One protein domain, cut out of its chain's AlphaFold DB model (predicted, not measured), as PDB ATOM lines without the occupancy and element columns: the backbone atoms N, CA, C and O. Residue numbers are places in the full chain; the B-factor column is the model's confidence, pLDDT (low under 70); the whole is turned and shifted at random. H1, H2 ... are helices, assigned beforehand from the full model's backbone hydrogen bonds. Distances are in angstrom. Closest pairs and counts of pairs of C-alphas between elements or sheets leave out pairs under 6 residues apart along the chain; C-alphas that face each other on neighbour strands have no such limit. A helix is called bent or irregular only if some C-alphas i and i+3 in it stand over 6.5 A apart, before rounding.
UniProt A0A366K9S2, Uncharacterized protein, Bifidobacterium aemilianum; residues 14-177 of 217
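Overview. This is residues 14 to 177 of the 217 residues of an uncharacterized protein of Bifidobacterium aemilianum (UniProt A0A366K9S2). This is a rounded ball of helices with H3 and H8 side by side in its core; H1, H4 and H5 pack on H3, while H7, H9 and H10 pack along H8. H2 crosses H8 at residues 125 to 130, and H6 makes a corner with its last residues, 140 and 141. The printed part has 164 residues with ten named helices, H1 to H10 in chain order, and no named strand: the class is all helix. It is compact, with a radius of gyration of the C-alphas of 14.5 A and spans of 40 by 35 by 32 A.

Arrangement. Start at H1, residues 14 to 26, and H3, residues 49 to 60: they touch at a shallow tilt of 16 degrees, the same way, closest at the C-alphas of Asn 14 and Leu 51, 6.3 A. H2, residues 36 to 47, touches H8, residues 124 to 141, about perpendicular at 80 degrees, through residues 42 to 47 and 125 to 130 alone; the C-alphas of Ser 46 and Gly 129 are closest, 3.7 A. H3 and H8, each a hub touching six helices, touch at 32 degrees, a shallow tilt, closest at Ile 56 and Val 133, C-alphas 6.7 A apart. H4, residues 66 to 73, forms a helical hairpin with H3, with the C-alphas of Leu 51 and Ala 73 closest at 4.3 A. H5, residues 79 to 92, touches H3 at 37 degrees, only just steep, closest at the C-alphas of Val 57 and Val 83, 6.4 A. H6, residues 98 to 105, touches residues 140 to 141 of H8 alone, closest at the C-alphas of Arg 99 and Gln 141, 4.5 A. H7, residues 110 to 118, forms a hairpin with H8 at 7 degrees, closest at the C-alphas of Pro 111 and Ala 134, 4.2 A. H8, H9, residues 145 to 158, and H10, residues 163 to 174, form an up and down bundle, each running against the one before; the C-alphas of Ala 135 and His 151 are the closest of H8 and H9, 4.9 A. Every O i to N i+4 pair is within hydrogen-bond range in H1, H3, H4, H5, H6 and H7; the counts are 5 of 8 in H2, 11 of 14 in H8, 9 of 10 in H9 and 4 of 8 in H10.

Along the chain. Find C-alpha 14 at (-0.458, 5.589, 41.674), where H1 begins its 18.6 A. H5 measures 19.7 A and H9 20.2 A. H8 starts at C-alpha 124, (16.141, 4.942, 28.786), and measures 25.6 A. H8 and H10 are only just irregular: C-alphas 126 and 129 are 6.6 A apart, and 166 and 169 6.9 A. H10 ends at C-alpha 174, (13.015, -21.816, 31.353).

Size, cuts and confidence. The C-alphas of Glu 34 and Arg 175 are the two farthest apart, 41.8 A. The printed part has no cut; the link from H1 to H2 is short, the others tight. Mean pLDDT of the printed part is 93.0, and no printed residue is under 70.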
ATOM      1  N   ASN A  14       0.512   6.655  41.423       93.38
ATOM      2  CA  ASN A  14      -0.458   5.589  41.674       93.38
ATOM      3  C   ASN A  14      -1.882   5.953  41.214       93.38
ATOM      4  O   ASN A  14      -2.582   5.098  40.675       93.38
ATOM      5  N   VAL A  15      -2.300   7.215  41.365       95.56
ATOM      6  CA  VAL A  15      -3.602   7.708  40.890       95.56
ATOM      7  C   VAL A  15      -3.682   7.600  39.376       95.56
ATOM      8  O   VAL A  15      -4.614   6.996  38.847       95.56
ATOM      9  N   VAL A  16      -2.675   8.147  38.698       96.25
ATOM     10  CA  VAL A  16      -2.615   8.214  37.238       96.25
ATOM     11  C   VAL A  16      -2.562   6.812  36.639       96.25
ATOM     12  O   VAL A  16      -3.317   6.510  35.716       96.25
ATOM     13  N   MET A  17      -1.731   5.925  37.199       96.69
ATOM     14  CA  MET A  17      -1.625   4.542  36.736       96.69
ATOM     15  C   MET A  17      -2.925   3.762  36.946       96.69
ATOM     16  O   MET A  17      -3.354   3.047  36.041       96.69
ATOM     17  N   PHE A  18      -3.595   3.911  38.094       97.25
ATOM     18  CA  PHE A  18      -4.887   3.258  38.318       97.25
ATOM     19  C   PHE A  18      -5.942   3.738  37.315       97.25
ATOM     20  O   PHE A  18      -6.631   2.923  36.696       97.25
ATOM     21  N   ASP A  19      -6.053   5.053  37.124       96.69
ATOM     22  CA  ASP A  19      -7.034   5.648  36.217       96.69
ATOM     23  C   ASP A  19      -6.751   5.281  34.756       96.69
ATOM     24  O   ASP A  19      -7.685   5.064  33.980       96.69
ATOM     25  N   PHE A  20      -5.479   5.147  34.378       96.31
ATOM     26  CA  PHE A  20      -5.068   4.634  33.075       96.31
ATOM     27  C   PHE A  20      -5.508   3.180  32.858       96.31
ATOM     28  O   PHE A  20      -6.121   2.880  31.831       96.31
ATOM     29  N   LEU A  21      -5.267   2.291  33.828       97.19
ATOM     30  CA  LEU A  21      -5.710   0.894  33.755       97.19
ATOM     31  C   LEU A  21      -7.244   0.812  33.665       97.19
ATOM     32  O   LEU A  21      -7.776   0.091  32.824       97.19
ATOM     33  N   GLU A  22      -7.975   1.606  34.452       97.62
ATOM     34  CA  GLU A  22      -9.438   1.710  34.359       97.62
ATOM     35  C   GLU A  22      -9.914   2.274  33.012       97.62
ATOM     36  O   GLU A  22     -10.950   1.856  32.492       97.62
ATOM     37  N   ARG A  23      -9.164   3.204  32.412       96.25
ATOM     38  CA  ARG A  23      -9.452   3.727  31.072       96.25
ATOM     39  C   ARG A  23      -9.286   2.635  30.016       96.25
ATOM     40  O   ARG A  23     -10.188   2.480  29.197       96.25
ATOM     41  N   MET A  24      -8.218   1.834  30.084       96.38
ATOM     42  CA  MET A  24      -8.004   0.685  29.186       96.38
ATOM     43  C   MET A  24      -9.112  -0.374  29.287       96.38
ATOM     44  O   MET A  24      -9.419  -1.053  28.306       96.38
ATOM     45  N   ARG A  25      -9.749  -0.503  30.458       96.44
ATOM     46  CA  ARG A  25     -10.921  -1.372  30.658       96.44
ATOM     47  C   ARG A  25     -12.216  -0.832  30.060       96.44
ATOM     48  O   ARG A  25     -13.165  -1.583  29.888       96.44
ATOM     49  N   ARG A  26     -12.291   0.466  29.760       96.19
ATOM     50  CA  ARG A  26     -13.490   1.113  29.191       96.19
ATOM     51  C   ARG A  26     -13.364   1.372  27.697       96.19
ATOM     52  O   ARG A  26     -14.372   1.514  27.011       96.19
ATOM     53  N   GLN A  27     -12.135   1.501  27.208       94.81
ATOM     54  CA  GLN A  27     -11.838   1.807  25.819       94.81
ATOM     55  C   GLN A  27     -10.392   1.465  25.472       94.81
ATOM     56  O   GLN A  27      -9.531   1.347  26.340       94.81
ATOM     57  N   ARG A  28     -10.108   1.389  24.173       93.81
ATOM     58  CA  ARG A  28      -8.736   1.332  23.672       93.81
ATOM     59  C   ARG A  28      -8.031   2.670  23.934       93.81
ATOM     60  O   ARG A  28      -8.553   3.724  23.569       93.81
ATOM     61  N   CYS A  29      -6.849   2.624  24.535       91.38
ATOM     62  CA  CYS A  29      -5.979   3.766  24.805       91.38
ATOM     63  C   CYS A  29      -4.758   3.693  23.887       91.38
ATOM     64  O   CYS A  29      -3.983   2.738  23.955       91.38
ATOM     65  N   MET A  30      -4.589   4.701  23.031       90.31
ATOM     66  CA  MET A  30      -3.435   4.781  22.138       90.31
ATOM     67  C   MET A  30      -2.333   5.626  22.789       90.31
ATOM     68  O   MET A  30      -2.650   6.675  23.359       90.31
ATOM     69  N   PRO A  31      -1.060   5.208  22.692       87.38
ATOM     70  CA  PRO A  31       0.063   6.010  23.155       87.38
ATOM     71  C   PRO A  31       0.074   7.380  22.472       87.38
ATOM     72  O   PRO A  31      -0.075   7.474  21.253       87.38
ATOM     73  N   SER A  32       0.246   8.439  23.260       88.31
ATOM     74  CA  SER A  32       0.346   9.817  22.780       88.31
ATOM     75  C   SER A  32       1.350  10.584  23.631       88.31
ATOM     76  O   SER A  32       1.286  10.514  24.856       88.31
ATOM     77  N   HIS A  33       2.229  11.355  22.985       84.75
ATOM     78  CA  HIS A  33       3.134  12.292  23.665       84.75
ATOM     79  C   HIS A  33       2.393  13.460  24.338       84.75
ATOM     80  O   HIS A  33       2.995  14.225  25.080       84.75
ATOM     81  N   GLU A  34       1.094  13.621  24.079       84.44
ATOM     82  CA  GLU A  34       0.282  14.678  24.688       84.44
ATOM     83  C   GLU A  34      -0.084  14.375  26.153       84.44
ATOM     84  O   GLU A  34      -0.397  15.299  26.900       84.44
ATOM     85  N   ASP A  35      -0.029  13.107  26.586       88.94
ATOM     86  CA  ASP A  35      -0.340  12.691  27.964       88.94
ATOM     87  C   ASP A  35       0.949  12.570  28.798       88.94
ATOM     88  O   ASP A  35       1.346  11.484  29.227       88.94
ATOM     89  N   GLN A  36       1.638  13.701  28.989       90.88
ATOM     90  CA  GLN A  36       2.924  13.737  29.697       90.88
ATOM     91  C   GLN A  36       2.804  13.220  31.138       90.88
ATOM     92  O   GLN A  36       3.673  12.498  31.606       90.88
ATOM     93  N   THR A  37       1.693  13.506  31.823       92.88
ATOM     94  CA  THR A  37       1.453  13.034  33.195       92.88
ATOM     95  C   THR A  37       1.421  11.507  33.286       92.88
ATOM     96  O   THR A  37       1.958  10.935  34.239       92.88
ATOM     97  N   LEU A  38       0.823  10.826  32.302       93.50
ATOM     98  CA  LEU A  38       0.869   9.369  32.219       93.50
ATOM     99  C   LEU A  38       2.284   8.866  31.931       93.50
ATOM    100  O   LEU A  38       2.723   7.922  32.583       93.50
ATOM    101  N   ILE A  39       2.998   9.492  30.993       93.62
ATOM    102  CA  ILE A  39       4.377   9.114  30.646       93.62
ATOM    103  C   ILE A  39       5.285   9.228  31.879       93.62
ATOM    104  O   ILE A  39       5.987   8.271  32.206       93.62
ATOM    105  N   ASP A  40       5.198  10.332  32.620       93.50
ATOM    106  CA  ASP A  40       5.959  10.562  33.852       93.50
ATOM    107  C   ASP A  40       5.590   9.536  34.939       93.50
ATOM    108  O   ASP A  40       6.457   8.962  35.601       93.50
ATOM    109  N   SER A  41       4.298   9.226  35.092       94.38
ATOM    110  CA  SER A  41       3.834   8.210  36.052       94.38
ATOM    111  C   SER A  41       4.305   6.803  35.679       94.38
ATOM    112  O   SER A  41       4.599   5.981  36.549       94.38
ATOM    113  N   MET A  42       4.415   6.523  34.383       94.31
ATOM    114  CA  MET A  42       4.928   5.265  33.862       94.31
ATOM    115  C   MET A  42       6.444   5.153  34.039       94.31
ATOM    116  O   MET A  42       6.937   4.079  34.386       94.31
ATOM    117  N   ALA A  43       7.175   6.261  33.903       94.00
ATOM    118  CA  ALA A  43       8.594   6.353  34.237       94.00
ATOM    119  C   ALA A  43       8.856   6.027  35.722       94.00
ATOM    120  O   ALA A  43       9.804   5.301  36.044       94.00
ATOM    121  N   CYS A  44       7.967   6.448  36.635       93.25
ATOM    122  CA  CYS A  44       8.069   6.112  38.061       93.25
ATOM    123  C   CYS A  44       8.051   4.596  38.344       93.25
ATOM    124  O   CYS A  44       8.667   4.158  39.315       93.25
ATOM    125  N   VAL A  45       7.428   3.772  37.490       92.19
ATOM    126  CA  VAL A  45       7.355   2.299  37.648       92.19
ATOM    127  C   VAL A  45       8.744   1.643  37.674       92.19
ATOM    128  O   VAL A  45       8.929   0.564  38.249       92.19
ATOM    129  N   SER A  46       9.750   2.279  37.069       88.50
ATOM    130  CA  SER A  46      11.140   1.811  37.108       88.50
ATOM    131  C   SER A  46      11.750   1.928  38.502       88.50
ATOM    132  O   SER A  46      12.311   0.955  39.013       88.50
ATOM    133  N   GLY A  47      11.598   3.097  39.134       86.75
ATOM    134  CA  GLY A  47      12.155   3.398  40.454       86.75
ATOM    135  C   GLY A  47      11.313   2.893  41.627       86.75
ATOM    136  O   GLY A  47      11.853   2.675  42.710       86.75
ATOM    137  N   ASP A  48      10.017   2.664  41.415       92.62
ATOM    138  CA  ASP A  48       9.071   2.284  42.461       92.62
ATOM    139  C   ASP A  48       8.577   0.838  42.289       92.62
ATOM    140  O   ASP A  48       7.709   0.519  41.470       92.62
ATOM    141  N   ALA A  49       9.140  -0.065  43.097       91.25
ATOM    142  CA  ALA A  49       8.724  -1.462  43.121       91.25
ATOM    143  C   ALA A  49       7.291  -1.651  43.643       91.25
ATOM    144  O   ALA A  49       6.607  -2.561  43.187       91.25
ATOM    145  N   ALA A  50       6.830  -0.801  44.565       94.00
ATOM    146  CA  ALA A  50       5.491  -0.889  45.129       94.00
ATOM    147  C   ALA A  50       4.433  -0.536  44.080       94.00
ATOM    148  O   ALA A  50       3.467  -1.280  43.896       94.00
ATOM    149  N   LEU A  51       4.653   0.557  43.345       95.69
ATOM    150  CA  LEU A  51       3.800   0.952  42.226       95.69
ATOM    151  C   LEU A  51       3.785  -0.121  41.134       95.69
ATOM    152  O   LEU A  51       2.721  -0.478  40.630       95.69
ATOM    153  N   ARG A  52       4.954  -0.674  40.795       95.38
ATOM    154  CA  ARG A  52       5.062  -1.753  39.808       95.38
ATOM    155  C   ARG A  52       4.260  -2.990  40.208       95.38
ATOM    156  O   ARG A  52       3.511  -3.517  39.386       95.38
ATOM    157  N   ASP A  53       4.379  -3.420  41.459       95.12
ATOM    158  CA  ASP A  53       3.621  -4.552  41.992       95.12
ATOM    159  C   ASP A  53       2.106  -4.274  41.955       95.12
ATOM    160  O   ASP A  53       1.329  -5.145  41.565       95.12
ATOM    161  N   ALA A  54       1.673  -3.052  42.290       96.81
ATOM    162  CA  ALA A  54       0.266  -2.650  42.228       96.81
ATOM    163  C   ALA A  54      -0.294  -2.701  40.802       96.81
ATOM    164  O   ALA A  54      -1.392  -3.219  40.586       96.81
ATOM    165  N   VAL A  55       0.475  -2.219  39.823       97.31
ATOM    166  CA  VAL A  55       0.124  -2.289  38.399       97.31
ATOM    167  C   VAL A  55      -0.035  -3.740  37.948       97.31
ATOM    168  O   VAL A  55      -1.060  -4.083  37.363       97.31
ATOM    169  N   ILE A  56       0.929  -4.608  38.271       96.38
ATOM    170  CA  ILE A  56       0.869  -6.038  37.937       96.38
ATOM    171  C   ILE A  56      -0.373  -6.687  38.558       96.38
ATOM    172  O   ILE A  56      -1.133  -7.357  37.860       96.38
ATOM    173  N   VAL A  57      -0.622  -6.451  39.848       96.75
ATOM    174  CA  VAL A  57      -1.778  -7.010  40.560       96.75
ATOM    175  C   VAL A  57      -3.098  -6.523  39.963       96.75
ATOM    176  O   VAL A  57      -4.008  -7.327  39.802       96.75
ATOM    177  N   LYS A  58      -3.210  -5.253  39.561       97.50
ATOM    178  CA  LYS A  58      -4.409  -4.724  38.891       97.50
ATOM    179  C   LYS A  58      -4.625  -5.311  37.493       97.50
ATOM    180  O   LYS A  58      -5.768  -5.445  37.068       97.50
ATOM    181  N   CYS A  59      -3.559  -5.657  36.778       96.44
ATOM    182  CA  CYS A  59      -3.661  -6.347  35.493       96.44
ATOM    183  C   CYS A  59      -4.112  -7.805  35.659       96.44
ATOM    184  O   CYS A  59      -4.927  -8.276  34.871       96.44
ATOM    185  N   ILE A  60      -3.625  -8.493  36.701       94.81
ATOM    186  CA  ILE A  60      -4.060  -9.851  37.057       94.81
ATOM    187  C   ILE A  60      -5.509  -9.834  37.549       94.81
ATOM    188  O   ILE A  60      -6.306 -10.653  37.113       94.81
ATOM    189  N   ASP A  61      -5.861  -8.897  38.430       95.75
ATOM    190  CA  ASP A  61      -7.200  -8.708  38.987       95.75
ATOM    191  C   ASP A  61      -7.790  -7.350  38.569       95.75
ATOM    192  O   ASP A  61      -7.705  -6.363  39.313       95.75
ATOM    193  N   PRO A  62      -8.440  -7.270  37.393       95.31
ATOM    194  CA  PRO A  62      -9.046  -6.030  36.917       95.31
ATOM    195  C   PRO A  62     -10.115  -5.483  37.869       95.31
ATOM    196  O   PRO A  62     -10.380  -4.281  37.864       95.31
ATOM    197  N   GLY A  63     -10.706  -6.323  38.726       94.50
ATOM    198  CA  GLY A  63     -11.687  -5.931  39.736       94.50
ATOM    199  C   GLY A  63     -11.095  -5.263  40.982       94.50
ATOM    200  O   GLY A  63     -11.861  -4.755  41.802       94.50
ATOM    201  N   LEU A  64      -9.765  -5.220  41.124       96.12
ATOM    202  CA  LEU A  64      -9.081  -4.661  42.289       96.12
ATOM    203  C   LEU A  64      -9.524  -3.215  42.572       96.12
ATOM    204  O   LEU A  64      -9.445  -2.332  41.706       96.12
ATOM    205  N   ALA A  65      -9.973  -2.990  43.807       95.88
ATOM    206  CA  ALA A  65     -10.430  -1.695  44.286       95.88
ATOM    207  C   ALA A  65      -9.272  -0.701  44.434       95.88
ATOM    208  O   ALA A  65      -8.127  -1.081  44.691       95.88
ATOM    209  N   ARG A  66      -9.598   0.590  44.327       95.94
ATOM    210  CA  ARG A  66      -8.619   1.674  44.416       95.94
ATOM    211  C   ARG A  66      -7.855   1.672  45.741       95.94
ATOM    212  O   ARG A  66      -6.634   1.731  45.725       95.94
ATOM    213  N   ASP A  67      -8.554   1.505  46.859       94.56
ATOM    214  CA  ASP A  67      -7.929   1.491  48.188       94.56
ATOM    215  C   ASP A  67      -6.888   0.369  48.324       94.56
ATOM    216  O   ASP A  67      -5.832   0.557  48.923       94.56
ATOM    217  N   THR A  68      -7.158  -0.804  47.741       94.50
ATOM    218  CA  THR A  68      -6.212  -1.929  47.751       94.50
ATOM    219  C   THR A  68      -5.030  -1.673  46.822       94.50
ATOM    220  O   THR A  68      -3.900  -1.993  47.181       94.50
ATOM    221  N   PHE A  69      -5.265  -1.064  45.658       96.38
ATOM    222  CA  PHE A  69      -4.190  -0.629  44.768       96.38
ATOM    223  C   PHE A  69      -3.253   0.359  45.473       96.38
ATOM    224  O   PHE A  69      -2.044   0.145  45.501       96.38
ATOM    225  N   ASP A  70      -3.813   1.391  46.108       94.69
ATOM    226  CA  ASP A  70      -3.052   2.415  46.828       94.69
ATOM    227  C   ASP A  70      -2.297   1.820  48.025       94.69
ATOM    228  O   ASP A  70      -1.154   2.194  48.288       94.69
ATOM    229  N   LEU A  71      -2.882   0.830  48.709       93.75
ATOM    230  CA  LEU A  71      -2.217   0.092  49.785       93.75
ATOM    231  C   LEU A  71      -0.975  -0.668  49.289       93.75
ATOM    232  O   LEU A  71       0.053  -0.666  49.969       93.75
ATOM    233  N   ILE A  72      -1.060  -1.320  48.124       94.06
ATOM    234  CA  ILE A  72       0.069  -2.034  47.505       94.06
ATOM    235  C   ILE A  72       1.122  -1.023  47.031       94.06
ATOM    236  O   ILE A  72       2.305  -1.207  47.319       94.06
ATOM    237  N   ALA A  73       0.689   0.063  46.385       93.81
ATOM    238  CA  ALA A  73       1.555   1.111  45.845       93.81
ATOM    239  C   ALA A  73       2.276   1.937  46.925       93.81
ATOM    240  O   ALA A  73       3.325   2.504  46.656       93.81
ATOM    241  N   SER A  74       1.765   1.972  48.159       89.81
ATOM    242  CA  SER A  74       2.378   2.709  49.278       89.81
ATOM    243  C   SER A  74       3.435   1.910  50.060       89.81
ATOM    244  O   SER A  74       3.813   2.314  51.157       89.81
ATOM    245  N   ASP A  75       3.874   0.753  49.550       81.81
ATOM    246  CA  ASP A  75       4.794  -0.176  50.235       81.81
ATOM    247  C   ASP A  75       4.330  -0.564  51.654       81.81
ATOM    248  O   ASP A  75       5.081  -0.573  52.632       81.81
ATOM    249  N   SER A  76       3.037  -0.870  51.781       81.81
ATOM    250  CA  SER A  76       2.463  -1.366  53.031       81.81
ATOM    251  C   SER A  76       3.131  -2.672  53.471       81.81
ATOM    252  O   SER A  76       3.483  -3.522  52.652       81.81
ATOM    253  N   SER A  77       3.180  -2.925  54.783       83.62
ATOM    254  CA  SER A  77       3.588  -4.229  55.334       83.62
ATOM    255  C   SER A  77       2.744  -5.400  54.807       83.62
ATOM    256  O   SER A  77       3.177  -6.549  54.861       83.62
ATOM    257  N   GLN A  78       1.556  -5.111  54.266       86.50
ATOM    258  CA  GLN A  78       0.659  -6.084  53.644       86.50
ATOM    259  C   GLN A  78       0.948  -6.325  52.152       86.50
ATOM    260  O   GLN A  78       0.449  -7.309  51.607       86.50
ATOM    261  N   ARG A  79       1.767  -5.484  51.492       89.25
ATOM    262  CA  ARG A  79       2.056  -5.546  50.046       89.25
ATOM    263  C   ARG A  79       2.465  -6.950  49.615       89.25
ATOM    264  O   ARG A  79       1.839  -7.534  48.740       89.25
ATOM    265  N   ALA A  80       3.488  -7.503  50.264       87.88
ATOM    266  CA  ALA A  80       4.054  -8.795  49.888       87.88
ATOM    267  C   ALA A  80       3.022  -9.929  49.954       87.88
ATOM    268  O   ALA A  80       2.996 -10.779  49.071       87.88
ATOM    269  N   ALA A  81       2.153  -9.923  50.969       88.25
ATOM    270  CA  ALA A  81       1.114 -10.936  51.118       88.25
ATOM    271  C   ALA A  81       0.042 -10.817  50.023       88.25
ATOM    272  O   ALA A  81      -0.336 -11.827  49.438       88.25
ATOM    273  N   LEU A  82      -0.400  -9.593  49.715       91.00
ATOM    274  CA  LEU A  82      -1.397  -9.337  48.671       91.00
ATOM    275  C   LEU A  82      -0.874  -9.718  47.286       91.00
ATOM    276  O   LEU A  82      -1.553 -10.423  46.549       91.00
ATOM    277  N   VAL A  83       0.348  -9.303  46.948       90.00
ATOM    278  CA  VAL A  83       0.978  -9.640  45.662       90.00
ATOM    279  C   VAL A  83       1.169 -11.151  45.543       90.00
ATOM    280  O   VAL A  83       0.823 -11.739  44.521       90.00
ATOM    281  N   HIS A  84       1.669 -11.795  46.599       89.94
ATOM    282  CA  HIS A  84       1.880 -13.239  46.618       89.94
ATOM    283  C   HIS A  84       0.580 -14.021  46.399       89.94
ATOM    284  O   HIS A  84       0.578 -14.966  45.618       89.94
ATOM    285  N   ASP A  85      -0.521 -13.630  47.048       91.69
ATOM    286  CA  ASP A  85      -1.830 -14.274  46.870       91.69
ATOM    287  C   ASP A  85      -2.285 -14.254  45.401       91.69
ATOM    288  O   ASP A  85      -2.696 -15.279  44.859       91.69
ATOM    289  N   GLN A  86      -2.107 -13.120  44.715       91.69
ATOM    290  CA  GLN A  86      -2.456 -12.990  43.297       91.69
ATOM    291  C   GLN A  86      -1.560 -13.829  42.387       91.69
ATOM    292  O   GLN A  86      -2.051 -14.492  41.476       91.69
ATOM    293  N   VAL A  87      -0.249 -13.830  42.635       87.69
ATOM    294  CA  VAL A  87       0.698 -14.604  41.824       87.69
ATOM    295  C   VAL A  87       0.473 -16.105  42.014       87.69
ATOM    296  O   VAL A  87       0.396 -16.829  41.027       87.69
ATOM    297  N   VAL A  88       0.287 -16.577  43.251       89.38
ATOM    298  CA  VAL A  88      -0.049 -17.985  43.526       89.38
ATOM    299  C   VAL A  88      -1.370 -18.369  42.875       89.38
ATOM    300  O   VAL A  88      -1.469 -19.447  42.298       89.38
ATOM    301  N   ARG A  89      -2.375 -17.487  42.895       91.06
ATOM    302  CA  ARG A  89      -3.639 -17.730  42.192       91.06
ATOM    303  C   ARG A  89      -3.411 -18.021  40.706       91.06
ATOM    304  O   ARG A  89      -3.977 -18.982  40.201       91.06
ATOM    305  N   VAL A  90      -2.566 -17.247  40.028       90.25
ATOM    306  CA  VAL A  90      -2.250 -17.456  38.601       90.25
ATOM    307  C   VAL A  90      -1.397 -18.708  38.365       90.25
ATOM    308  O   VAL A  90      -1.632 -19.443  37.407       90.25
ATOM    309  N   LEU A  91      -0.400 -18.950  39.218       89.88
ATOM    310  CA  LEU A  91       0.565 -20.032  39.019       89.88
ATOM    311  C   LEU A  91       0.036 -21.410  39.423       89.88
ATOM    312  O   LEU A  91       0.424 -22.384  38.790       89.88
ATOM    313  N   ASP A  92      -0.862 -21.492  40.407       90.38
ATOM    314  CA  ASP A  92      -1.288 -22.769  40.991       90.38
ATOM    315  C   ASP A  92      -2.752 -23.128  40.674       90.38
ATOM    316  O   ASP A  92      -3.124 -24.301  40.740       90.38
ATOM    317  N   GLN A  93      -3.611 -22.156  40.332       90.94
ATOM    318  CA  GLN A  93      -5.028 -22.421  40.049       90.94
ATOM    319  C   GLN A  93      -5.301 -22.420  38.547       90.94
ATOM    320  O   GLN A  93      -5.557 -21.379  37.950       90.94
ATOM    321  N   ALA A  94      -5.341 -23.604  37.936       88.69
ATOM    322  CA  ALA A  94      -5.579 -23.734  36.496       88.69
ATOM    323  C   ALA A  94      -6.949 -23.187  36.041       88.69
ATOM    324  O   ALA A  94      -7.086 -22.676  34.933       88.69
ATOM    325  N   SER A  95      -7.949 -23.186  36.933       90.06
ATOM    326  CA  SER A  95      -9.251 -22.547  36.690       90.06
ATOM    327  C   SER A  95      -9.174 -21.023  36.545       90.06
ATOM    328  O   SER A  95     -10.144 -20.400  36.117       90.06
ATOM    329  N   TYR A  96      -8.062 -20.410  36.953       91.69
ATOM    330  CA  TYR A  96      -7.820 -18.984  36.834       91.69
ATOM    331  C   TYR A  96      -6.952 -18.692  35.605       91.69
ATOM    332  O   TYR A  96      -5.734 -18.526  35.688       91.69
ATOM    333  N   ASN A  97      -7.600 -18.623  34.442       93.19
ATOM    334  CA  ASN A  97      -6.941 -18.237  33.201       93.19
ATOM    335  C   ASN A  97      -6.787 -16.709  33.127       93.19
ATOM    336  O   ASN A  97      -7.716 -15.992  32.750       93.19
ATOM    337  N   VAL A  98      -5.607 -16.207  33.496       93.44
ATOM    338  CA  VAL A  98      -5.318 -14.765  33.486       93.44
ATOM    339  C   VAL A  98      -5.355 -14.171  32.074       93.44
ATOM    340  O   VAL A  98      -5.751 -13.018  31.929       93.44
ATOM    341  N   ARG A  99      -5.037 -14.953  31.033       94.44
ATOM    342  CA  ARG A  99      -5.179 -14.511  29.641       94.44
ATOM    343  C   ARG A  99      -6.634 -14.189  29.323       94.44
ATOM    344  O   ARG A  99      -6.926 -13.069  28.924       94.44
ATOM    345  N   ASP A 100      -7.550 -15.117  29.600       94.56
ATOM    346  CA  ASP A 100      -8.986 -14.904  29.364       94.56
ATOM    347  C   ASP A 100      -9.530 -13.724  30.184       94.56
ATOM    348  O   ASP A 100     -10.384 -12.972  29.710       94.56
ATOM    349  N   VAL A 101      -9.047 -13.549  31.421       94.94
ATOM    350  CA  VAL A 101      -9.408 -12.397  32.261       94.94
ATOM    351  C   VAL A 101      -8.968 -11.096  31.594       94.94
ATOM    352  O   VAL A 101      -9.776 -10.177  31.471       94.94
ATOM    353  N   MET A 102      -7.717 -11.011  31.143       95.00
ATOM    354  CA  MET A 102      -7.184  -9.798  30.532       95.00
ATOM    355  C   MET A 102      -7.849  -9.499  29.182       95.00
ATOM    356  O   MET A 102      -8.292  -8.371  28.974       95.00
ATOM    357  N   ASP A 103      -8.010 -10.507  28.324       94.56
ATOM    358  CA  ASP A 103      -8.660 -10.385  27.011       94.56
ATOM    359  C   ASP A 103     -10.132  -9.959  27.124       94.56
ATOM    360  O   ASP A 103     -10.669  -9.293  26.237       94.56
ATOM    361  N   ARG A 104     -10.809 -10.335  28.218       95.88
ATOM    362  CA  ARG A 104     -12.206  -9.958  28.465       95.88
ATOM    363  C   ARG A 104     -12.353  -8.569  29.078       95.88
ATOM    364  O   ARG A 104     -13.317  -7.872  28.772       95.88
ATOM    365  N   GLU A 105     -11.474  -8.208  30.009       97.19
ATOM    366  CA  GLU A 105     -11.633  -7.003  30.830       97.19
ATOM    367  C   GLU A 105     -10.952  -5.767  30.233       97.19
ATOM    368  O   GLU A 105     -11.350  -4.653  30.571       97.19
ATOM    369  N   PHE A 106      -9.951  -5.928  29.363       96.44
ATOM    370  CA  PHE A 106      -9.263  -4.818  28.700       96.44
ATOM    371  C   PHE A 106      -9.621  -4.749  27.212       96.44
ATOM    372  O   PHE A 106      -9.716  -5.756  26.520       96.44
ATOM    373  N   HIS A 107      -9.773  -3.535  26.677       95.75
ATOM    374  CA  HIS A 107     -10.083  -3.319  25.255       95.75
ATOM    375  C   HIS A 107      -8.855  -3.386  24.331       95.75
ATOM    376  O   HIS A 107      -8.923  -2.986  23.164       95.75
ATOM    377  N   GLN A 108      -7.718  -3.835  24.858       94.31
ATOM    378  CA  GLN A 108      -6.463  -3.978  24.137       94.31
ATOM    379  C   GLN A 108      -5.536  -4.957  24.845       94.31
ATOM    380  O   GLN A 108      -5.656  -5.179  26.047       94.31
ATOM    381  N   ASP A 109      -4.575  -5.460  24.082       95.25
ATOM    382  CA  ASP A 109      -3.433  -6.206  24.588       95.25
ATOM    383  C   ASP A 109      -2.639  -5.332  25.575       95.25
ATOM    384  O   ASP A 109      -2.153  -4.248  25.231       95.25
ATOM    385  N   VAL A 110      -2.576  -5.784  26.827       95.62
ATOM    386  CA  VAL A 110      -1.960  -5.034  27.922       95.62
ATOM    387  C   VAL A 110      -0.429  -5.077  27.842       95.62
ATOM    388  O   VAL A 110       0.152  -3.989  27.882       95.62
ATOM    389  N   PRO A 111       0.251  -6.238  27.699       96.81
ATOM    390  CA  PRO A 111       1.696  -6.265  27.451       96.81
ATOM    391  C   PRO A 111       2.138  -5.338  26.312       96.81
ATOM    392  O   PRO A 111       3.023  -4.500  26.508       96.81
ATOM    393  N   ALA A 112       1.478  -5.411  25.153       95.62
ATOM    394  CA  ALA A 112       1.808  -4.582  23.997       95.62
ATOM    395  C   ALA A 112       1.537  -3.091  24.248       95.62
ATOM    396  O   ALA A 112       2.297  -2.236  23.790       95.62
ATOM    397  N   ALA A 113       0.483  -2.752  25.000       95.25
ATOM    398  CA  ALA A 113       0.235  -1.374  25.405       95.25
ATOM    399  C   ALA A 113       1.364  -0.841  26.296       95.25
ATOM    400  O   ALA A 113       1.880   0.243  26.029       95.25
ATOM    401  N   PHE A 114       1.784  -1.599  27.314       96.25
ATOM    402  CA  PHE A 114       2.888  -1.192  28.187       96.25
ATOM    403  C   PHE A 114       4.190  -0.980  27.409       96.25
ATOM    404  O   PHE A 114       4.870   0.020  27.624       96.25
ATOM    405  N   ASP A 115       4.495  -1.868  26.465       95.19
ATOM    406  CA  ASP A 115       5.646  -1.744  25.566       95.19
ATOM    407  C   ASP A 115       5.578  -0.452  24.731       95.19
ATOM    408  O   ASP A 115       6.546   0.307  24.652       95.19
ATOM    409  N   ALA A 116       4.406  -0.144  24.171       95.06
ATOM    410  CA  ALA A 116       4.219   1.029  23.327       95.06
ATOM    411  C   ALA A 116       4.281   2.356  24.106       95.06
ATOM    412  O   ALA A 116       4.838   3.329  23.602       95.06
ATOM    413  N   TYR A 117       3.749   2.411  25.332       94.88
ATOM    414  CA  TYR A 117       3.887   3.594  26.187       94.88
ATOM    415  C   TYR A 117       5.308   3.745  26.750       94.88
ATOM    416  O   TYR A 117       5.801   4.867  26.842       94.88
ATOM    417  N   ALA A 118       6.002   2.644  27.060       94.50
ATOM    418  CA  ALA A 118       7.398   2.689  27.497       94.50
ATOM    419  C   ALA A 118       8.309   3.355  26.451       94.50
ATOM    420  O   ALA A 118       9.243   4.072  26.805       94.50
ATOM    421  N   ALA A 119       8.012   3.172  25.161       94.44
ATOM    422  CA  ALA A 119       8.741   3.812  24.069       94.44
ATOM    423  C   ALA A 119       8.593   5.347  24.027       94.44
ATOM    424  O   ALA A 119       9.417   6.006  23.393       94.44
ATOM    425  N   LEU A 120       7.580   5.918  24.695       94.56
ATOM    426  CA  LEU A 120       7.363   7.368  24.771       94.56
ATOM    427  C   LEU A 120       8.135   8.048  25.911       94.56
ATOM    428  O   LEU A 120       8.211   9.272  25.924       94.56
ATOM    429  N   ILE A 121       8.683   7.285  26.861       94.38
ATOM    430  CA  ILE A 121       9.471   7.828  27.977       94.38
ATOM    431  C   ILE A 121      10.838   8.269  27.447       94.38
ATOM    432  O   ILE A 121      11.527   7.491  26.785       94.38
ATOM    433  N   ASP A 122      11.271   9.491  27.750       88.94
ATOM    434  CA  ASP A 122      12.501  10.053  27.179       88.94
ATOM    435  C   ASP A 122      13.774   9.364  27.694       88.94
ATOM    436  O   ASP A 122      14.667   9.029  26.909       88.94
ATOM    437  N   HIS A 123      13.864   9.110  29.001       90.06
ATOM    438  CA  HIS A 123      15.056   8.530  29.615       90.06
ATOM    439  C   HIS A 123      15.036   7.000  29.585       90.06
ATOM    440  O   HIS A 123      14.173   6.351  30.168       90.06
ATOM    441  N   GLU A 124      16.048   6.398  28.957       88.06
ATOM    442  CA  GLU A 124      16.141   4.942  28.786       88.06
ATOM    443  C   GLU A 124      16.108   4.159  30.107       88.06
ATOM    444  O   GLU A 124      15.416   3.146  30.200       88.06
ATOM    445  N   SER A 125      16.773   4.656  31.154       88.88
ATOM    446  CA  SER A 125      16.761   4.034  32.486       88.88
ATOM    447  C   SER A 125      15.375   4.006  33.136       88.88
ATOM    448  O   SER A 125      15.135   3.206  34.032       88.88
ATOM    449  N   GLU A 126      14.462   4.868  32.696       92.69
ATOM    450  CA  GLU A 126      13.094   4.964  33.209       92.69
ATOM    451  C   GLU A 126      12.108   4.109  32.403       92.69
ATOM    452  O   GLU A 126      10.987   3.874  32.852       92.69
ATOM    453  N   ARG A 127      12.533   3.566  31.255       94.56
ATOM    454  CA  ARG A 127      11.730   2.638  30.443       94.56
ATOM    455  C   ARG A 127      11.708   1.221  31.011       94.56
ATOM    456  O   ARG A 127      10.751   0.481  30.788       94.56
ATOM    457  N   VAL A 128      12.769   0.832  31.726       95.06
ATOM    458  CA  VAL A 128      13.025  -0.558  32.148       95.06
ATOM    459  C   VAL A 128      11.878  -1.155  32.969       95.06
ATOM    460  O   VAL A 128      11.523  -2.316  32.783       95.06
ATOM    461  N   GLY A 129      11.249  -0.368  33.839       93.19
ATOM    462  CA  GLY A 129      10.130  -0.787  34.675       93.19
ATOM    463  C   GLY A 129       8.879  -1.085  33.868       93.19
ATOM    464  O   GLY A 129       8.262  -2.125  34.080       93.19
ATOM    465  N   ALA A 130       8.534  -0.218  32.917       95.75
ATOM    466  CA  ALA A 130       7.379  -0.404  32.044       95.75
ATOM    467  C   ALA A 130       7.568  -1.602  31.096       95.75
ATOM    468  O   ALA A 130       6.682  -2.453  31.006       95.75
ATOM    469  N   TYR A 131       8.749  -1.745  30.484       97.31
ATOM    470  CA  TYR A 131       9.090  -2.952  29.723       97.31
ATOM    471  C   TYR A 131       9.117  -4.208  30.606       97.31
ATOM    472  O   TYR A 131       8.694  -5.279  30.179       97.31
ATOM    473  N   GLY A 132       9.563  -4.084  31.857       96.50
ATOM    474  CA  GLY A 132       9.548  -5.166  32.837       96.50
ATOM    475  C   GLY A 132       8.136  -5.643  33.169       96.50
ATOM    476  O   GLY A 132       7.909  -6.848  33.256       96.50
ATOM    477  N   VAL A 133       7.182  -4.716  33.311       97.25
ATOM    478  CA  VAL A 133       5.756  -5.044  33.463       97.25
ATOM    479  C   VAL A 133       5.232  -5.745  32.214       97.25
ATOM    480  O   VAL A 133       4.584  -6.777  32.351       97.25
ATOM    481  N   ALA A 134       5.552  -5.247  31.014       97.50
ATOM    482  CA  ALA A 134       5.156  -5.898  29.764       97.50
ATOM    483  C   ALA A 134       5.670  -7.346  29.689       97.50
ATOM    484  O   ALA A 134       4.878  -8.259  29.476       97.50
ATOM    485  N   ALA A 135       6.958  -7.577  29.961       97.38
ATOM    486  CA  ALA A 135       7.554  -8.916  29.970       97.38
ATOM    487  C   ALA A 135       6.905  -9.845  31.008       97.38
ATOM    488  O   ALA A 135       6.644 -11.013  30.729       97.38
ATOM    489  N   TYR A 136       6.626  -9.329  32.207       96.62
ATOM    490  CA  TYR A 136       5.989 -10.110  33.263       96.62
ATOM    491  C   TYR A 136       4.548 -10.488  32.907       96.62
ATOM    492  O   TYR A 136       4.164 -11.645  33.058       96.62
ATOM    493  N   LEU A 137       3.757  -9.538  32.400       96.75
ATOM    494  CA  LEU A 137       2.378  -9.795  31.984       96.75
ATOM    495  C   LEU A 137       2.308 -10.711  30.760       96.75
ATOM    496  O   LEU A 137       1.445 -11.577  30.736       96.75
ATOM    497  N   SER A 138       3.233 -10.578  29.807       96.69
ATOM    498  CA  SER A 138       3.343 -11.464  28.640       96.69
ATOM    499  C   SER A 138       3.573 -12.923  29.055       96.69
ATOM    500  O   SER A 138       2.884 -13.835  28.598       96.69
ATOM    501  N   TRP A 139       4.462 -13.148  30.030       95.62
ATOM    502  CA  TRP A 139       4.670 -14.476  30.612       95.62
ATOM    503  C   TRP A 139       3.412 -15.015  31.304       95.62
ATOM    504  O   TRP A 139       3.048 -16.171  31.104       95.62
ATOM    505  N   LEU A 140       2.710 -14.183  32.081       94.06
ATOM    506  CA  LEU A 140       1.470 -14.601  32.739       94.06
ATOM    507  C   LEU A 140       0.333 -14.893  31.745       94.06
ATOM    508  O   LEU A 140      -0.428 -15.839  31.949       94.06
ATOM    509  N   GLN A 141       0.224 -14.116  30.667       92.19
ATOM    510  CA  GLN A 141      -0.726 -14.356  29.576       92.19
ATOM    511  C   GLN A 141      -0.375 -15.582  28.729       92.19
ATOM    512  O   GLN A 141      -1.208 -16.042  27.945       92.19
ATOM    513  N   GLY A 142       0.817 -16.154  28.916       92.06
ATOM    514  CA  GLY A 142       1.260 -17.310  28.155       92.06
ATOM    515  C   GLY A 142       1.375 -16.988  26.668       92.06
ATOM    516  O   GLY A 142       0.950 -17.801  25.839       92.06
ATOM    517  N   ASP A 143       1.902 -15.803  26.348       94.19
ATOM    518  CA  ASP A 143       2.303 -15.451  24.986       94.19
ATOM    519  C   ASP A 143       3.327 -16.456  24.449       94.19
ATOM    520  O   ASP A 143       3.957 -17.208  25.198       94.19
ATOM    521  N   ASP A 144       3.476 -16.495  23.127       91.94
ATOM    522  CA  ASP A 144       4.460 -17.362  22.490       91.94
ATOM    523  C   ASP A 144       5.904 -16.965  22.843       91.94
ATOM    524  O   ASP A 144       6.196 -15.815  23.190       91.94
ATOM    525  N   ASP A 145       6.814 -17.934  22.731       92.00
ATOM    526  CA  ASP A 145       8.213 -17.784  23.136       92.00
ATOM    527  C   ASP A 145       8.915 -16.613  22.427       92.00
ATOM    528  O   ASP A 145       9.737 -15.937  23.049       92.00
ATOM    529  N   ASP A 146       8.593 -16.337  21.156       94.62
ATOM    530  CA  ASP A 146       9.199 -15.234  20.402       94.62
ATOM    531  C   ASP A 146       8.720 -13.877  20.939       94.62
ATOM    532  O   ASP A 146       9.532 -12.969  21.150       94.62
ATOM    533  N   THR A 147       7.420 -13.753  21.220       95.69
ATOM    534  CA  THR A 147       6.821 -12.556  21.827       95.69
ATOM    535  C   THR A 147       7.379 -12.296  23.228       95.69
ATOM    536  O   THR A 147       7.891 -11.202  23.503       95.69
ATOM    537  N   LEU A 148       7.381 -13.310  24.099       95.44
ATOM    538  CA  LEU A 148       7.935 -13.202  25.450       95.44
ATOM    539  C   LEU A 148       9.427 -12.845  25.413       95.44
ATOM    540  O   LEU A 148       9.897 -11.976  26.162       95.44
ATOM    541  N   LYS A 149      10.186 -13.485  24.516       94.56
ATOM    542  CA  LYS A 149      11.606 -13.201  24.327       94.56
ATOM    543  C   LYS A 149      11.835 -11.760  23.882       94.56
ATOM    544  O   LYS A 149      12.740 -11.120  24.413       94.56
ATOM    545  N   ALA A 150      11.033 -11.232  22.960       96.25
ATOM    546  CA  ALA A 150      11.165  -9.851  22.506       96.25
ATOM    547  C   ALA A 150      10.995  -8.850  23.661       96.25
ATOM    548  O   ALA A 150      11.797  -7.923  23.786       96.25
ATOM    549  N   HIS A 151      10.013  -9.060  24.546       96.75
ATOM    550  CA  HIS A 151       9.851  -8.219  25.736       96.75
ATOM    551  C   HIS A 151      11.034  -8.347  26.706       96.75
ATOM    552  O   HIS A 151      11.558  -7.333  27.173       96.75
ATOM    553  N   CYS A 152      11.503  -9.569  26.980       95.50
ATOM    554  CA  CYS A 152      12.669  -9.790  27.839       95.50
ATOM    555  C   CYS A 152      13.935  -9.121  27.283       95.50
ATOM    556  O   CYS A 152      14.658  -8.462  28.028       95.50
ATOM    557  N   ASP A 153      14.192  -9.253  25.980       95.44
ATOM    558  CA  ASP A 153      15.363  -8.679  25.318       95.44
ATOM    559  C   ASP A 153      15.368  -7.145  25.409       95.44
ATOM    560  O   ASP A 153      16.422  -6.563  25.657       95.44
ATOM    561  N   ARG A 154      14.208  -6.481  25.276       95.12
ATOM    562  CA  ARG A 154      14.106  -5.017  25.448       95.12
ATOM    563  C   ARG A 154      14.497  -4.575  26.855       95.12
ATOM    564  O   ARG A 154      15.220  -3.594  26.998       95.12
ATOM    565  N   VAL A 155      14.065  -5.306  27.884       95.56
ATOM    566  CA  VAL A 155      14.450  -5.022  29.276       95.56
ATOM    567  C   VAL A 155      15.951  -5.221  29.462       95.56
ATOM    568  O   VAL A 155      16.634  -4.321  29.942       95.56
ATOM    569  N   LEU A 156      16.473  -6.377  29.045       93.69
ATOM    570  CA  LEU A 156      17.872  -6.755  29.258       93.69
ATOM    571  C   LEU A 156      18.858  -5.920  28.430       93.69
ATOM    572  O   LEU A 156      20.019  -5.803  28.813       93.69
ATOM    573  N   ALA A 157      18.415  -5.331  27.317       94.88
ATOM    574  CA  ALA A 157      19.208  -4.378  26.547       94.88
ATOM    575  C   ALA A 157      19.447  -3.061  27.306       94.88
ATOM    576  O   ALA A 157      20.485  -2.433  27.110       94.88
ATOM    577  N   LEU A 158      18.506  -2.656  28.166       94.44
ATOM    578  CA  LEU A 158      18.601  -1.439  28.977       94.44
ATOM    579  C   LEU A 158      19.234  -1.709  30.347       94.44
ATOM    580  O   LEU A 158      20.078  -0.941  30.802       94.44
ATOM    581  N   ASP A 159      18.837  -2.806  30.991       94.06
ATOM    582  CA  ASP A 159      19.351  -3.251  32.285       94.06
ATOM    583  C   ASP A 159      19.400  -4.795  32.341       94.06
ATOM    584  O   ASP A 159      18.388  -5.454  32.618       94.06
ATOM    585  N   PRO A 160      20.583  -5.397  32.112       92.25
ATOM    586  CA  PRO A 160      20.777  -6.846  32.181       92.25
ATOM    587  C   PRO A 160      20.483  -7.459  33.559       92.25
ATOM    588  O   PRO A 160      20.199  -8.656  33.660       92.25
ATOM    589  N   ASP A 161      20.565  -6.662  34.627       92.12
ATOM    590  CA  ASP A 161      20.411  -7.113  36.008       92.12
ATOM    591  C   ASP A 161      19.003  -6.853  36.560       92.12
ATOM    592  O   ASP A 161      18.717  -7.228  37.706       92.12
ATOM    593  N   PHE A 162      18.086  -6.308  35.749       92.25
ATOM    594  CA  PHE A 162      16.724  -6.000  36.174       92.25
ATOM    595  C   PHE A 162      16.015  -7.247  36.716       92.25
ATOM    596  O   PHE A 162      15.633  -8.165  35.981       92.25
ATOM    597  N   LYS A 163      15.850  -7.292  38.044       90.62
ATOM    598  CA  LYS A 163      15.544  -8.526  38.787       90.62
ATOM    599  C   LYS A 163      14.261  -9.213  38.332       90.62
ATOM    600  O   LYS A 163      14.208 -10.441  38.345       90.62
ATOM    601  N   LEU A 164      13.245  -8.443  37.933       89.44
ATOM    602  CA  LEU A 164      11.964  -8.998  37.495       89.44
ATOM    603  C   LEU A 164      12.144  -9.908  36.271       89.44
ATOM    604  O   LEU A 164      11.572 -10.987  36.224       89.44
ATOM    605  N   VAL A 165      13.006  -9.540  35.325       91.31
ATOM    606  CA  VAL A 165      13.267 -10.373  34.144       91.31
ATOM    607  C   VAL A 165      14.395 -11.368  34.409       91.31
ATOM    608  O   VAL A 165      14.225 -12.566  34.189       91.31
ATOM    609  N   SER A 166      15.527 -10.904  34.948       88.19
ATOM    610  CA  SER A 166      16.747 -11.713  35.081       88.19
ATOM    611  C   SER A 166      16.666 -12.804  36.157       88.19
ATOM    612  O   SER A 166      17.387 -13.803  36.085       88.19
ATOM    613  N   LYS A 167      15.808 -12.634  37.174       88.50
ATOM    614  CA  LYS A 167      15.659 -13.579  38.297       88.50
ATOM    615  C   LYS A 167      14.283 -14.225  38.390       88.50
ATOM    616  O   LYS A 167      14.196 -15.270  39.032       88.50
ATOM    617  N   VAL A 168      13.250 -13.637  37.784       89.44
ATOM    618  CA  VAL A 168      11.877 -14.160  37.863       89.44
ATOM    619  C   VAL A 168      11.425 -14.705  36.514       89.44
ATOM    620  O   VAL A 168      11.453 -15.919  36.354       89.44
ATOM    621  N   VAL A 169      11.080 -13.851  35.545       89.50
ATOM    622  CA  VAL A 169      10.433 -14.279  34.287       89.50
ATOM    623  C   VAL A 169      11.273 -15.299  33.517       89.50
ATOM    624  O   VAL A 169      10.837 -16.431  33.318       89.50
ATOM    625  N   GLY A 170      12.508 -14.941  33.144       83.94
ATOM    626  CA  GLY A 170      13.366 -15.811  32.335       83.94
ATOM    627  C   GLY A 170      13.636 -17.170  32.999       83.94
ATOM    628  O   GLY A 170      13.392 -18.209  32.385       83.94
ATOM    629  N   PRO A 171      14.100 -17.207  34.265       88.81
ATOM    630  CA  PRO A 171      14.325 -18.465  34.972       88.81
ATOM    631  C   PRO A 171      13.061 -19.287  35.248       88.81
ATOM    632  O   PRO A 171      13.162 -20.512  35.269       88.81
ATOM    633  N   ALA A 172      11.910 -18.659  35.506       87.12
ATOM    634  CA  ALA A 172      10.658 -19.378  35.748       87.12
ATOM    635  C   ALA A 172      10.187 -20.081  34.472       87.12
ATOM    636  O   ALA A 172       9.994 -21.298  34.487       87.12
ATOM    637  N   HIS A 173      10.126 -19.343  33.364       86.88
ATOM    638  CA  HIS A 173       9.747 -19.883  32.065       86.88
ATOM    639  C   HIS A 173      10.702 -20.999  31.604       86.88
ATOM    640  O   HIS A 173      10.271 -22.100  31.276       86.88
ATOM    641  N   ALA A 174      12.022 -20.798  31.719       86.62
ATOM    642  CA  ALA A 174      13.015 -21.816  31.353       86.62
ATOM    643  C   ALA A 174      12.935 -23.110  32.190       86.62
ATOM    644  O   ALA A 174      13.433 -24.155  31.771       86.62
ATOM    645  N   ARG A 175      12.344 -23.053  33.391       88.75
ATOM    646  CA  ARG A 175      12.099 -24.227  34.248       88.75
ATOM    647  C   ARG A 175      10.740 -24.880  33.989       88.75
ATOM    648  O   ARG A 175      10.450 -25.888  34.627       88.75
ATOM    649  N   GLY A 176       9.931 -24.327  33.087       84.44
ATOM    650  CA  GLY A 176       8.559 -24.762  32.843       84.44
ATOM    651  C   GLY A 176       7.593 -24.385  33.965       84.44
ATOM    652  O   GLY A 176       6.536 -24.997  34.079       84.44
ATOM    653  N   ASN A 177       7.936 -23.395  34.798       87.62
ATOM    654  CA  ASN A 177       7.050 -22.880  35.845       87.62
ATOM    655  C   ASN A 177       6.051 -21.869  35.264       87.62
ATOM    656  O   ASN A 177       5.896 -20.779  35.805       87.62
TER     657      ASN A 177